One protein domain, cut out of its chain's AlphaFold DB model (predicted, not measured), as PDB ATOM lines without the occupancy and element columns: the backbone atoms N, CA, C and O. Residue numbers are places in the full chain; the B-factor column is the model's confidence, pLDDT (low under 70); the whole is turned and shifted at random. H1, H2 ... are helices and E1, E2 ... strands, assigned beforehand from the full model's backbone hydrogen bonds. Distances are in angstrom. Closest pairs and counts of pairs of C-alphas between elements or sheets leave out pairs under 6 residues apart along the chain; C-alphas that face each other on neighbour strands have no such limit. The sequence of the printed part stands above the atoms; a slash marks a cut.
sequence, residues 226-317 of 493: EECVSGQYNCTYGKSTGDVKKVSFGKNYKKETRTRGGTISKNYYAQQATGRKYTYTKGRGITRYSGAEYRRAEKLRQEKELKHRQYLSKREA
ATOM      1  N   GLU A 226       3.623  39.911 -11.568       54.66
ATOM      2  CA  GLU A 226       3.369  40.501 -12.892       54.66
ATOM      3  C   GLU A 226       4.598  40.430 -13.823       54.66
ATOM      4  O   GLU A 226       4.517  40.211 -15.037       54.66
ATOM      5  N   GLU A 227       5.786  40.570 -13.250       56.84
ATOM      6  CA  GLU A 227       7.049  40.641 -13.966       56.84
ATOM      7  C   GLU A 227       7.508  39.280 -14.499       56.84
ATOM      8  O   GLU A 227       8.263  39.214 -15.474       56.84
ATOM      9  N   CYS A 228       7.045  38.185 -13.894       65.00
ATOM     10  CA  CYS A 228       7.250  36.838 -14.419       65.00
ATOM     11  C   CYS A 228       6.496  36.638 -15.737       65.00
ATOM     12  O   CYS A 228       6.961  35.946 -16.646       65.00
ATOM     13  N   VAL A 229       5.338  37.284 -15.840       59.91
ATOM     14  CA  VAL A 229       4.377  37.119 -16.924       59.91
ATOM     15  C   VAL A 229       4.720  38.020 -18.114       59.91
ATOM     16  O   VAL A 229       4.704  37.566 -19.259       59.91
ATOM     17  N   SER A 230       5.164  39.259 -17.872       61.06
ATOM     18  CA  SER A 230       5.680  40.160 -18.924       61.06
ATOM     19  C   SER A 230       7.004  39.677 -19.551       61.06
ATOM     20  O   SER A 230       7.509  40.227 -20.540       61.06
ATOM     21  N   GLY A 231       7.605  38.627 -18.981       70.38
ATOM     22  CA  GLY A 231       8.941  38.158 -19.328       70.38
ATOM     23  C   GLY A 231      10.035  39.140 -18.902       70.38
ATOM     24  O   GLY A 231      11.163  39.053 -19.409       70.38
ATOM     25  N   GLN A 232       9.713  40.082 -18.005       71.69
ATOM     26  CA  GLN A 232      10.675  40.954 -17.338       71.69
ATOM     27  C   GLN A 232      11.593  40.127 -16.431       71.69
ATOM     28  O   GLN A 232      12.814  40.281 -16.485       71.69
ATOM     29  N   TYR A 233      11.041  39.164 -15.701       73.25
ATOM     30  CA  TYR A 233      11.773  38.104 -15.019       73.25
ATOM     31  C   TYR A 233      11.373  36.733 -15.570       73.25
ATOM     32  O   TYR A 233      10.256  36.507 -16.013       73.25
ATOM     33  N   ASN A 234      12.321  35.802 -15.568       82.75
ATOM     34  CA  ASN A 234      12.039  34.388 -15.758       82.75
ATOM     35  C   ASN A 234      11.842  33.774 -14.378       82.75
ATOM     36  O   ASN A 234      12.815  33.631 -13.622       82.75
ATOM     37  N   CYS A 235      10.607  33.393 -14.085       79.75
ATOM     38  CA  CYS A 235      10.246  32.735 -12.844       79.75
ATOM     39  C   CYS A 235      10.041  31.249 -13.103       79.75
ATOM     40  O   CYS A 235       9.398  30.840 -14.064       79.75
ATOM     41  N   THR A 236      10.679  30.425 -12.282       81.44
ATOM     42  CA  THR A 236      10.446  28.983 -12.267       81.44
ATOM     43  C   THR A 236       9.661  28.663 -11.017       81.44
ATOM     44  O   THR A 236      10.124  28.975  -9.919       81.44
ATOM     45  N   TYR A 237       8.521  28.013 -11.192       68.88
ATOM     46  CA  TYR A 237       7.623  27.656 -10.107       68.88
ATOM     47  C   TYR A 237       7.869  26.220  -9.625       68.88
ATOM     48  O   TYR A 237       8.408  25.371 -10.349       68.88
ATOM     49  N   GLY A 238       7.541  25.953  -8.365       62.31
ATOM     50  CA  GLY A 238       7.536  24.621  -7.782       62.31
ATOM     51  C   GLY A 238       6.415  23.794  -8.402       62.31
ATOM     52  O   GLY A 238       5.252  24.156  -8.296       62.31
ATOM     53  N   LYS A 239       6.757  22.659  -9.022       47.97
ATOM     54  CA  LYS A 239       5.804  21.806  -9.762       47.97
ATOM     55  C   LYS A 239       4.647  21.240  -8.921       47.97
ATOM     56  O   LYS A 239       3.729  20.678  -9.497       47.97
ATOM     57  N   SER A 240       4.731  21.320  -7.593       43.62
ATOM     58  CA  SER A 240       3.756  20.754  -6.653       43.62
ATOM     59  C   SER A 240       3.079  21.782  -5.749       43.62
ATOM     60  O   SER A 240       2.058  21.454  -5.164       43.62
ATOM     61  N   THR A 241       3.656  22.977  -5.589       47.44
ATOM     62  CA  THR A 241       3.148  24.014  -4.668       47.44
ATOM     63  C   THR A 241       2.757  25.298  -5.392       47.44
ATOM     64  O   THR A 241       2.016  26.102  -4.855       47.44
ATOM     65  N   GLY A 242       3.234  25.494  -6.625       50.34
ATOM     66  CA  GLY A 242       3.004  26.721  -7.375       50.34
ATOM     67  C   GLY A 242       3.916  27.883  -6.971       50.34
ATOM     68  O   GLY A 242       4.052  28.804  -7.758       50.34
ATOM     69  N   ASP A 243       4.629  27.833  -5.842       54.03
ATOM     70  CA  ASP A 243       5.502  28.929  -5.398       54.03
ATOM     71  C   ASP A 243       6.653  29.210  -6.369       54.03
ATOM     72  O   ASP A 243       7.254  28.304  -6.961       54.03
ATOM     73  N   VAL A 244       7.106  30.461  -6.414       57.25
ATOM     74  CA  VAL A 244       8.338  30.835  -7.114       57.25
ATOM     75  C   VAL A 244       9.565  30.179  -6.457       57.25
ATOM     76  O   VAL A 244      10.014  30.539  -5.368       57.25
ATOM     77  N   LYS A 245      10.187  29.231  -7.164       74.56
ATOM     78  CA  LYS A 245      11.419  28.538  -6.749       74.56
ATOM     79  C   LYS A 245      12.676  29.309  -7.135       74.56
ATOM     80  O   LYS A 245      13.686  29.266  -6.427       74.56
ATOM     81  N   LYS A 246      12.650  29.951  -8.301       76.31
ATOM     82  CA  LYS A 246      13.818  30.603  -8.896       76.31
ATOM     83  C   LYS A 246      13.394  31.822  -9.699       76.31
ATOM     84  O   LYS A 246      12.536  31.700 -10.564       76.31
ATOM     85  N   VAL A 247      14.065  32.947  -9.473       73.38
ATOM     86  CA  VAL A 247      13.883  34.182 -10.249       73.38
ATOM     87  C   VAL A 247      15.199  34.552 -10.910       73.38
ATOM     88  O   VAL A 247      16.269  34.487 -10.296       73.38
ATOM     89  N   SER A 248      15.138  34.932 -12.179       82.75
ATOM     90  CA  SER A 248      16.281  35.453 -12.932       82.75
ATOM     91  C   SER A 248      15.827  36.509 -13.932       82.75
ATOM     92  O   SER A 248      14.644  36.579 -14.248       82.75
ATOM     93  N   PHE A 249      16.744  37.330 -14.448       79.06
ATOM     94  CA  PHE A 249      16.385  38.316 -15.472       79.06
ATOM     95  C   PHE A 249      15.782  37.639 -16.708       79.06
ATOM     96  O   PHE A 249      16.360  36.699 -17.265       79.06
ATOM     97  N   GLY A 250      14.614  38.133 -17.113       81.50
ATOM     98  CA  GLY A 250      13.872  37.676 -18.273       81.50
ATOM     99  C   GLY A 250      14.393  38.275 -19.574       81.50
ATOM    100  O   GLY A 250      15.184  39.224 -19.584       81.50
ATOM    101  N   LYS A 251      13.954  37.713 -20.704       82.75
ATOM    102  CA  LYS A 251      14.356  38.191 -22.041       82.75
ATOM    103  C   LYS A 251      13.900  39.629 -22.309       82.75
ATOM    104  O   LYS A 251      14.598  40.367 -23.000       82.75
ATOM    105  N   ASN A 252      12.783  40.040 -21.707       78.19
ATOM    106  CA  ASN A 252      12.206  41.364 -21.897       78.19
ATOM    107  C   ASN A 252      12.619  42.354 -20.802       78.19
ATOM    108  O   ASN A 252      12.229  43.513 -20.891       78.19
ATOM    109  N   TYR A 253      13.453  41.951 -19.828       74.88
ATOM    110  CA  TYR A 253      13.806  42.759 -18.651       74.88
ATOM    111  C   TYR A 253      14.081  44.228 -18.986       74.88
ATOM    112  O   TYR A 253      13.415  45.127 -18.493       74.88
ATOM    113  N   LYS A 254      15.010  44.489 -19.914       74.81
ATOM    114  CA  LYS A 254      15.399  45.859 -20.274       74.81
ATOM    115  C   LYS A 254      14.268  46.663 -20.927       74.81
ATOM    116  O   LYS A 254      14.223  47.876 -20.746       74.81
ATOM    117  N   LYS A 255      13.425  46.013 -21.733       76.69
ATOM    118  CA  LYS A 255      12.304  46.657 -22.424       76.69
ATOM    119  C   LYS A 255      11.226  47.010 -21.406       76.69
ATOM    120  O   LYS A 255      10.922  48.185 -21.268       76.69
ATOM    121  N   GLU A 256      10.754  46.025 -20.650       68.00
ATOM    122  CA  GLU A 256       9.691  46.202 -19.657       68.00
ATOM    123  C   GLU A 256      10.094  47.202 -18.574       68.00
ATOM    124  O   GLU A 256       9.360  48.150 -18.322       68.00
ATOM    125  N   THR A 257      11.311  47.095 -18.025       56.59
ATOM    126  CA  THR A 257      11.789  48.053 -17.017       56.59
ATOM    127  C   THR A 257      11.837  49.484 -17.559       56.59
ATOM    128  O   THR A 257      11.501  50.405 -16.832       56.59
ATOM    129  N   ARG A 258      12.197  49.701 -18.833       65.19
ATOM    130  CA  ARG A 258      12.204  51.051 -19.431       65.19
ATOM    131  C   ARG A 258      10.811  51.566 -19.768       65.19
ATOM    132  O   ARG A 258      10.554  52.740 -19.542       65.19
ATOM    133  N   THR A 259       9.934  50.717 -20.303       60.41
ATOM    134  CA  THR A 259       8.532  51.070 -20.579       60.41
ATOM    135  C   THR A 259       7.815  51.486 -19.295       60.41
ATOM    136  O   THR A 259       7.024  52.420 -19.312       60.41
ATOM    137  N   ARG A 260       8.164  50.846 -18.174       52.31
ATOM    138  CA  ARG A 260       7.675  51.165 -16.825       52.31
ATOM    139  C   ARG A 260       8.410  52.337 -16.153       52.31
ATOM    140  O   ARG A 260       8.165  52.619 -14.991       52.31
ATOM    141  N   GLY A 261       9.347  53.004 -16.838       46.66
ATOM    142  CA  GLY A 261      10.107  54.138 -16.287       46.66
ATOM    143  C   GLY A 261      11.165  53.779 -15.230       46.66
ATOM    144  O   GLY A 261      11.765  54.668 -14.631       46.66
ATOM    145  N   GLY A 262      11.434  52.492 -15.009       46.19
ATOM    146  CA  GLY A 262      12.386  51.993 -14.019       46.19
ATOM    147  C   GLY A 262      13.854  52.062 -14.455       46.19
ATOM    148  O   GLY A 262      14.207  52.128 -15.638       46.19
ATOM    149  N   THR A 263      14.756  51.984 -13.471       56.75
ATOM    150  CA  THR A 263      16.205  51.938 -13.712       56.75
ATOM    151  C   THR A 263      16.705  50.502 -13.881       56.75
ATOM    152  O   THR A 263      16.333  49.582 -13.155       56.75
ATOM    153  N   ILE A 264      17.580  50.282 -14.867       69.31
ATOM    154  CA  ILE A 264      18.139  48.950 -15.141       69.31
ATOM    155  C   ILE A 264      19.129  48.560 -14.036       69.31
ATOM    156  O   ILE A 264      20.116  49.260 -13.807       69.31
ATOM    157  N   SER A 265      18.911  47.402 -13.404       65.50
ATOM    158  CA  SER A 265      19.749  46.915 -12.302       65.50
ATOM    159  C   SER A 265      21.233  46.768 -12.674       65.50
ATOM    160  O   SER A 265      21.590  46.212 -13.717       65.50
ATOM    161  N   LYS A 266      22.127  47.140 -11.745       67.38
ATOM    162  CA  LYS A 266      23.579  46.878 -11.841       67.38
ATOM    163  C   LYS A 266      23.911  45.394 -12.035       67.38
ATOM    164  O   LYS A 266      24.864  45.055 -12.734       67.38
ATOM    165  N   ASN A 267      23.100  44.497 -11.469       66.56
ATOM    166  CA  ASN A 267      23.291  43.051 -11.589       66.56
ATOM    167  C   ASN A 267      22.968  42.547 -13.002       66.56
ATOM    168  O   ASN A 267      23.577  41.583 -13.456       66.56
ATOM    169  N   TYR A 268      22.064  43.216 -13.727       78.06
ATOM    170  CA  TYR A 268      21.791  42.900 -15.130       78.06
ATOM    171  C   TYR A 268      23.000  43.236 -16.007       78.06
ATOM    172  O   TYR A 268      23.407  42.433 -16.844       78.06
ATOM    173  N   TYR A 269      23.636  44.387 -15.773       78.25
ATOM    174  CA  TYR A 269      24.878  44.740 -16.461       78.25
ATOM    175  C   TYR A 269      26.039  43.815 -16.082       78.25
ATOM    176  O   TYR A 269      26.808  43.429 -16.959       78.25
ATOM    177  N   ALA A 270      26.129  43.389 -14.818       73.75
ATOM    178  CA  ALA A 270      27.114  42.396 -14.388       73.75
ATOM    179  C   ALA A 270      26.894  41.043 -15.075       73.75
ATOM    180  O   ALA A 270      27.848  40.453 -15.575       73.75
ATOM    181  N   GLN A 271      25.645  40.592 -15.207       83.88
ATOM    182  CA  GLN A 271      25.307  39.391 -15.973       83.88
ATOM    183  C   GLN A 271      25.718  39.511 -17.447       83.88
ATOM    184  O   GLN A 271      26.278  38.572 -18.001       83.88
ATOM    185  N   GLN A 272      25.479  40.660 -18.083       83.81
ATOM    186  CA  GLN A 272      25.860  40.899 -19.482       83.81
ATOM    187  C   GLN A 272      27.383  40.959 -19.677       83.81
ATOM    188  O   GLN A 272      27.888  40.471 -20.679       83.81
ATOM    189  N   ALA A 273      28.113  41.536 -18.719       85.06
ATOM    190  CA  ALA A 273      29.566  41.669 -18.788       85.06
ATOM    191  C   ALA A 273      30.319  40.363 -18.470       85.06
ATOM    192  O   ALA A 273      31.468  40.211 -18.875       85.06
ATOM    193  N   THR A 274      29.705  39.444 -17.718       84.00
ATOM    194  CA  THR A 274      30.367  38.225 -17.211       84.00
ATOM    195  C   THR A 274      29.819  36.929 -17.799       84.00
ATOM    196  O   THR A 274      30.457  35.890 -17.674       84.00
ATOM    197  N   GLY A 275      28.613  36.949 -18.374       84.44
ATOM    198  CA  GLY A 275      27.880  35.747 -18.784       84.44
ATOM    199  C   GLY A 275      27.302  34.929 -17.618       84.44
ATOM    200  O   GLY A 275      26.518  34.005 -17.841       84.44
ATOM    201  N   ARG A 276      27.626  35.268 -16.362       82.50
ATOM    202  CA  ARG A 276      27.127  34.570 -15.169       82.50
ATOM    203  C   ARG A 276      25.726  35.060 -14.830       82.50
ATOM    204  O   ARG A 276      25.528  36.255 -14.625       82.50
ATOM    205  N   LYS A 277      24.751  34.151 -14.732       82.38
ATOM    206  CA  LYS A 277      23.357  34.508 -14.424       82.38
ATOM    207  C   LYS A 277      23.200  35.001 -12.984       82.38
ATOM    208  O   LYS A 277      23.581  34.306 -12.041       82.38
ATOM    209  N   TYR A 278      22.563  36.159 -12.825       70.81
ATOM    210  CA  TYR A 278      22.040  36.597 -11.539       70.81
ATOM    211  C   TYR A 278      20.762  35.812 -11.263       70.81
ATOM    212  O   TYR A 278      19.872  35.711 -12.111       70.81
ATOM    213  N   THR A 279      20.696  35.161 -10.112       77.75
ATOM    214  CA  THR A 279      19.606  34.250  -9.786       77.75
ATOM    215  C   THR A 279      19.335  34.322  -8.300       77.75
ATOM    216  O   THR A 279      20.263  34.218  -7.498       77.75
ATOM    217  N   TYR A 280      18.062  34.452  -7.955       67.69
ATOM    218  CA  TYR A 280      17.551  34.136  -6.631       67.69
ATOM    219  C   TYR A 280      16.980  32.717  -6.648       67.69
ATOM    220  O   TYR A 280      16.276  32.350  -7.589       67.69
ATOM    221  N   THR A 281      17.306  31.906  -5.644       74.12
ATOM    222  CA  THR A 281      16.722  30.571  -5.455       74.12
ATOM    223  C   THR A 281      16.196  30.447  -4.028       74.12
ATOM    224  O   THR A 281      16.971  30.603  -3.078       74.12
ATOM    225  N   LYS A 282      14.902  30.133  -3.876       56.81
ATOM    226  CA  LYS A 282      14.252  29.935  -2.567       56.81
ATOM    227  C   LYS A 282      15.035  28.878  -1.769       56.81
ATOM    228  O   LYS A 282      15.366  27.817  -2.299       56.81
ATOM    229  N   GLY A 283      15.432  29.214  -0.539       57.09
ATOM    230  CA  GLY A 283      16.245  28.359   0.345       57.09
ATOM    231  C   GLY A 283      17.753  28.279   0.043       57.09
ATOM    232  O   GLY A 283      18.487  27.678   0.819       57.09
ATOM    233  N   ARG A 284      18.251  28.874  -1.054       57.72
ATOM    234  CA  ARG A 284      19.693  28.896  -1.410       57.72
ATOM    235  C   ARG A 284      20.283  30.301  -1.579       57.72
ATOM    236  O   ARG A 284      21.491  30.435  -1.750       57.72
ATOM    237  N   GLY A 285      19.454  31.342  -1.523       58.47
ATOM    238  CA  GLY A 285      19.886  32.740  -1.576       58.47
ATOM    239  C   GLY A 285      20.178  33.254  -2.991       58.47
ATOM    240  O   GLY A 285      19.632  32.757  -3.980       58.47
ATOM    241  N   ILE A 286      21.011  34.298  -3.075       59.88
ATOM    242  CA  ILE A 286      21.319  35.036  -4.311       59.88
ATOM    243  C   ILE A 286      22.738  34.781  -4.824       59.88
ATOM    244  O   ILE A 286      23.703  34.748  -4.059       59.88
ATOM    245  N   THR A 287      22.888  34.706  -6.147       72.94
ATOM    246  CA  THR A 287      24.203  34.740  -6.802       72.94
ATOM    247  C   THR A 287      24.861  36.114  -6.615       72.94
ATOM    248  O   THR A 287      24.293  37.127  -7.017       72.94
ATOM    249  N   ARG A 288      26.078  36.167  -6.055       73.62
ATOM    250  CA  ARG A 288      26.844  37.415  -5.848       73.62
ATOM    251  C   ARG A 288      27.974  37.579  -6.870       73.62
ATOM    252  O   ARG A 288      28.573  36.587  -7.286       73.62
ATOM    253  N   TYR A 289      28.276  38.817  -7.253       72.56
ATOM    254  CA  TYR A 289      29.422  39.164  -8.103       72.56
ATOM    255  C   TYR A 289      30.548  39.788  -7.273       72.56
ATOM    256  O   TYR A 289      30.304  40.431  -6.252       72.56
ATOM    257  N   SER A 290      31.784  39.609  -7.725       79.00
ATOM    258  CA  SER A 290      32.978  40.243  -7.173       79.00
ATOM    259  C   SER A 290      33.054  41.733  -7.533       79.00
ATOM    260  O   SER A 290      32.470  42.202  -8.513       79.00
ATOM    261  N   GLY A 291      33.848  42.499  -6.778       74.44
ATOM    262  CA  GLY A 291      34.059  43.924  -7.060       74.44
ATOM    263  C   GLY A 291      34.657  44.199  -8.448       74.44
ATOM    264  O   GLY A 291      34.366  45.229  -9.053       74.44
ATOM    265  N   ALA A 292      35.452  43.274  -8.995       81.56
ATOM    266  CA  ALA A 292      36.005  43.396 -10.345       81.56
ATOM    267  C   ALA A 292      34.932  43.254 -11.438       81.56
ATOM    268  O   ALA A 292      34.965  43.977 -12.435       81.56
ATOM    269  N   GLU A 293      33.960  42.364 -11.238       78.19
ATOM    270  CA  GLU A 293      32.844  42.156 -12.163       78.19
ATOM    271  C   GLU A 293      31.908  43.369 -12.196       78.19
ATOM    272  O   GLU A 293      31.508  43.803 -13.276       78.19
ATOM    273  N   TYR A 294      31.645  43.998 -11.045       77.44
ATOM    274  CA  TYR A 294      30.873  45.243 -10.999       77.44
ATOM    275  C   TYR A 294      31.566  46.406 -11.721       77.44
ATOM    276  O   TYR A 294      30.903  47.173 -12.415       77.44
ATOM    277  N   ARG A 295      32.899  46.514 -11.648       85.69
ATOM    278  CA  ARG A 295      33.641  47.536 -12.413       85.69
ATOM    279  C   ARG A 295      33.524  47.338 -13.928       85.69
ATOM    280  O   ARG A 295      33.425  48.315 -14.667       85.69
ATOM    281  N   ARG A 296      33.516  46.087 -14.405       85.19
ATOM    282  CA  ARG A 296      33.279  45.769 -15.829       85.19
ATOM    283  C   ARG A 296      31.837  46.075 -16.244       85.19
ATOM    284  O   ARG A 296      31.622  46.624 -17.320       85.19
ATOM    285  N   ALA A 297      30.870  45.767 -15.378       81.50
ATOM    286  CA  ALA A 297      29.455  46.075 -15.583       81.50
ATOM    287  C   ALA A 297      29.202  47.579 -15.764       81.50
ATOM    288  O   ALA A 297      28.442  47.982 -16.642       81.50
ATOM    289  N   GLU A 298      29.869  48.403 -14.956       84.38
ATOM    290  CA  GLU A 298      29.697  49.854 -14.961       84.38
ATOM    291  C   GLU A 298      30.179  50.497 -16.267       84.38
ATOM    292  O   GLU A 298      29.468  51.310 -16.857       84.38
ATOM    293  N   LYS A 299      31.329  50.052 -16.794       88.81
ATOM    294  CA  LYS A 299      31.806  50.483 -18.120       88.81
ATOM    295  C   LYS A 299      30.786  50.173 -19.223       88.81
ATOM    296  O   LYS A 299      30.494  51.028 -20.054       88.81
ATOM    297  N   LEU A 300      30.202  48.972 -19.199       85.62
ATOM    298  CA  LEU A 300      29.190  48.556 -20.177       85.62
ATOM    299  C   LEU A 300      27.894  49.380 -20.067       85.62
ATOM    300  O   LEU A 300      27.249  49.661 -21.079       85.62
ATOM    301  N   ARG A 301      27.496  49.754 -18.844       83.06
ATOM    302  CA  ARG A 301      26.333  50.616 -18.590       83.06
ATOM    303  C   ARG A 301      26.519  51.986 -19.235       83.06
ATOM    304  O   ARG A 301      25.677  52.387 -20.037       83.06
ATOM    305  N   GLN A 302      27.643  52.641 -18.946       86.31
ATOM    306  CA  GLN A 302      27.976  53.968 -19.471       86.31
ATOM    307  C   GLN A 302      27.996  53.987 -21.005       86.31
ATOM    308  O   GLN A 302      27.403  54.868 -21.626       86.31
ATOM    309  N   GLU A 303      28.592  52.969 -21.635       88.38
ATOM    310  CA  GLU A 303      28.623  52.856 -23.097       88.38
ATOM    311  C   GLU A 303      27.212  52.729 -23.706       88.38
ATOM    312  O   GLU A 303      26.878  53.385 -24.698       88.38
ATOM    313  N   LYS A 304      26.347  51.898 -23.107       81.75
ATOM    314  CA  LYS A 304      24.973  51.692 -23.594       81.75
ATOM    315  C   LYS A 304      24.084  52.917 -23.380       81.75
ATOM    316  O   LYS A 304      23.191  53.154 -24.197       81.75
ATOM    317  N   GLU A 305      24.289  53.670 -22.305       81.31
ATOM    318  CA  GLU A 305      23.565  54.918 -22.040       81.31
ATOM    319  C   GLU A 305      23.968  56.023 -23.015       81.31
ATOM    320  O   GLU A 305      23.089  56.684 -23.568       81.31
ATOM    321  N   LEU A 306      25.265  56.153 -23.317       86.81
ATOM    322  CA  LEU A 306      25.757  57.094 -24.322       86.81
ATOM    323  C   LEU A 306      25.141  56.815 -25.701       86.81
ATOM    324  O   LEU A 306      24.566  57.715 -26.313       86.81
ATOM    325  N   LYS A 307      25.177  55.553 -26.153       84.56
ATOM    326  CA  LYS A 307      24.556  55.133 -27.422       84.56
ATOM    327  C   LYS A 307      23.054  55.423 -27.460       84.56
ATOM    328  O   LYS A 307      22.522  55.824 -28.491       84.56
ATOM    329  N   HIS A 308      22.351  55.225 -26.345       76.75
ATOM    330  CA  HIS A 308      20.916  55.497 -26.280       76.75
ATOM    331  C   HIS A 308      20.601  56.998 -26.332       76.75
ATOM    332  O   HIS A 308      19.670  57.392 -27.028       76.75
ATOM    333  N   ARG A 309      21.398  57.831 -25.654       80.94
ATOM    334  CA  ARG A 309      21.261  59.293 -25.691       80.94
ATOM    335  C   ARG A 309      21.481  59.841 -27.102       80.94
ATOM    336  O   ARG A 309      20.672  60.632 -27.566       80.94
ATOM    337  N   GLN A 310      22.507  59.349 -27.802       85.19
ATOM    338  CA  GLN A 310      22.767  59.686 -29.210       85.19
ATOM    339  C   GLN A 310      21.606  59.289 -30.140       85.19
ATOM    340  O   GLN A 310      21.299  59.991 -31.099       85.19
ATOM    341  N   TYR A 311      20.944  58.160 -29.867       76.50
ATOM    342  CA  TYR A 311      19.764  57.737 -30.623       76.50
ATOM    343  C   TYR A 311      18.561  58.666 -30.399       76.50
ATOM    344  O   TYR A 311      17.886  59.031 -31.359       76.50
ATOM    345  N   LEU A 312      18.299  59.061 -29.147       73.81
ATOM    346  CA  LEU A 312      17.188  59.960 -28.818       73.81
ATOM    347  C   LEU A 312      17.388  61.352 -29.420       73.81
ATOM    348  O   LEU A 312      16.472  61.842 -30.071       73.81
ATOM    349  N   SER A 313      18.592  61.926 -29.313       79.50
ATOM    350  CA  SER A 313      18.896  63.230 -29.922       79.50
ATOM    351  C   SER A 313      18.698  63.218 -31.439       79.50
ATOM    352  O   SER A 313      18.253  64.202 -32.021       79.50
ATOM    353  N   LYS A 314      18.984  62.086 -32.097       81.56
ATOM    354  CA  LYS A 314      18.737  61.929 -33.532       81.56
ATOM    355  C   LYS A 314      17.239  61.888 -33.864       81.56
ATOM    356  O   LYS A 314      16.827  62.538 -34.818       81.56
ATOM    357  N   ARG A 315      16.421  61.159 -33.090       77.50
ATOM    358  CA  ARG A 315      14.958  61.127 -33.298       77.50
ATOM    359  C   ARG A 315      14.291  62.465 -33.009       77.50
ATOM    360  O   ARG A 315      13.322  62.799 -33.678       77.50
ATOM    361  N   GLU A 316      14.776  63.195 -32.014       72.62
ATOM    362  CA  GLU A 316      14.267  64.523 -31.677       72.62
ATOM    363  C   GLU A 316      14.533  65.511 -32.817       72.62
ATOM    364  O   GLU A 316      13.598  66.157 -33.278       72.62
ATOM    365  N   ALA A 317      15.743  65.500 -33.387       73.94
ATOM    366  CA  ALA A 317      16.058  66.273 -34.589       73.94
ATOM    367  C   ALA A 317      15.191  65.874 -35.807       73.94
ATOM    368  O   ALA A 317      14.752  66.737 -36.566       73.94
TER     369      ALA A 317
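What this domain is: This is residues 226 to 317 of the 493 residues of the protein "RHS repeat-associated core domain-containing protein" of Streptomyces parvus (UniProt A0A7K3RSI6). A small antiparallel sheet of three strands, E1, E2 and E3, lies towards one end of a flat, loose model, and a long straight helix, H4, runs away from it towards the other end, with residues 305 to 317 sticking out free. The short helix H3 sits between the two, packed on the first part of H4 and grazing the sheet; H1 is a single short turn over E1, and H2 lies off the sheet. The printed part has 92 residues, with four named helices and three named strands in the order H1, E1, E2, H2, H3, E3, H4; the sheet's order is E1, E2, E3, and the class is mixed, helices and strands. The whole is loose, with a radius of gyration of the C-alphas of 15.6 A, and spans 55 by 31 by 17 A.

How they stand to each other: E2, residues 244 to 249, is the inner strand of the sheet. E1, residues 233 to 237, is an edge strand and forms a hairpin with E2, antiparallel at 161 degrees; N 234 and O 248 are 2.8 A apart, within hydrogen-bond range. E3, residues 279 to 281, is the other edge strand, antiparallel to E2 at 175 degrees, with N 280 and O 247 2.9 A apart, also within range. Residues 280 to 281 of E3 also pair, antiparallel, with residues 285 to 286. H1, residues 226 to 229, is on the sheet at a height of 6.9 A and only just over E1, with 3 of its C-alphas falling on that strand; the closest C-alphas, of Cys 228 and Cys 235, are 5.3 A apart. H2, residues 253 to 259, is not on the sheet. H3, residues 266 to 274, only grazes the sheet, with residues 267 to 271. H4, residues 291 to 317, is not on the sheet and touches H3 with residues 293 to 301 alone. Their closest C-alphas, of Ala 270 and Ala 297, are 4.5 A apart, and their lines are about perpendicular, at 76 degrees. H2 and H4 are apart. In H2, H3 and H4 every O i to N i+4 pair is within hydrogen-bond range; H1 is too short for such a pair.

Where its parts are: H1 begins at C-alpha 226, (3.369, 40.501, -12.892). E1 is 12.3 A long and E2 13.8 A. H3 measures 12.2 A. H4, 39.8 A long, runs from C-alpha 291 at (34.059, 43.924, -7.060) to C-alpha 317 at (16.058, 66.273, -34.589).

The domain as a whole: The C-alphas farthest apart, of Ser 240 and Ala 317, are 54.8 A apart. The printed part has no cut, and no link is long. Mean pLDDT of the printed part is 72.3; 31 residues are under 70, among them 237 to 244 and 256 to 267.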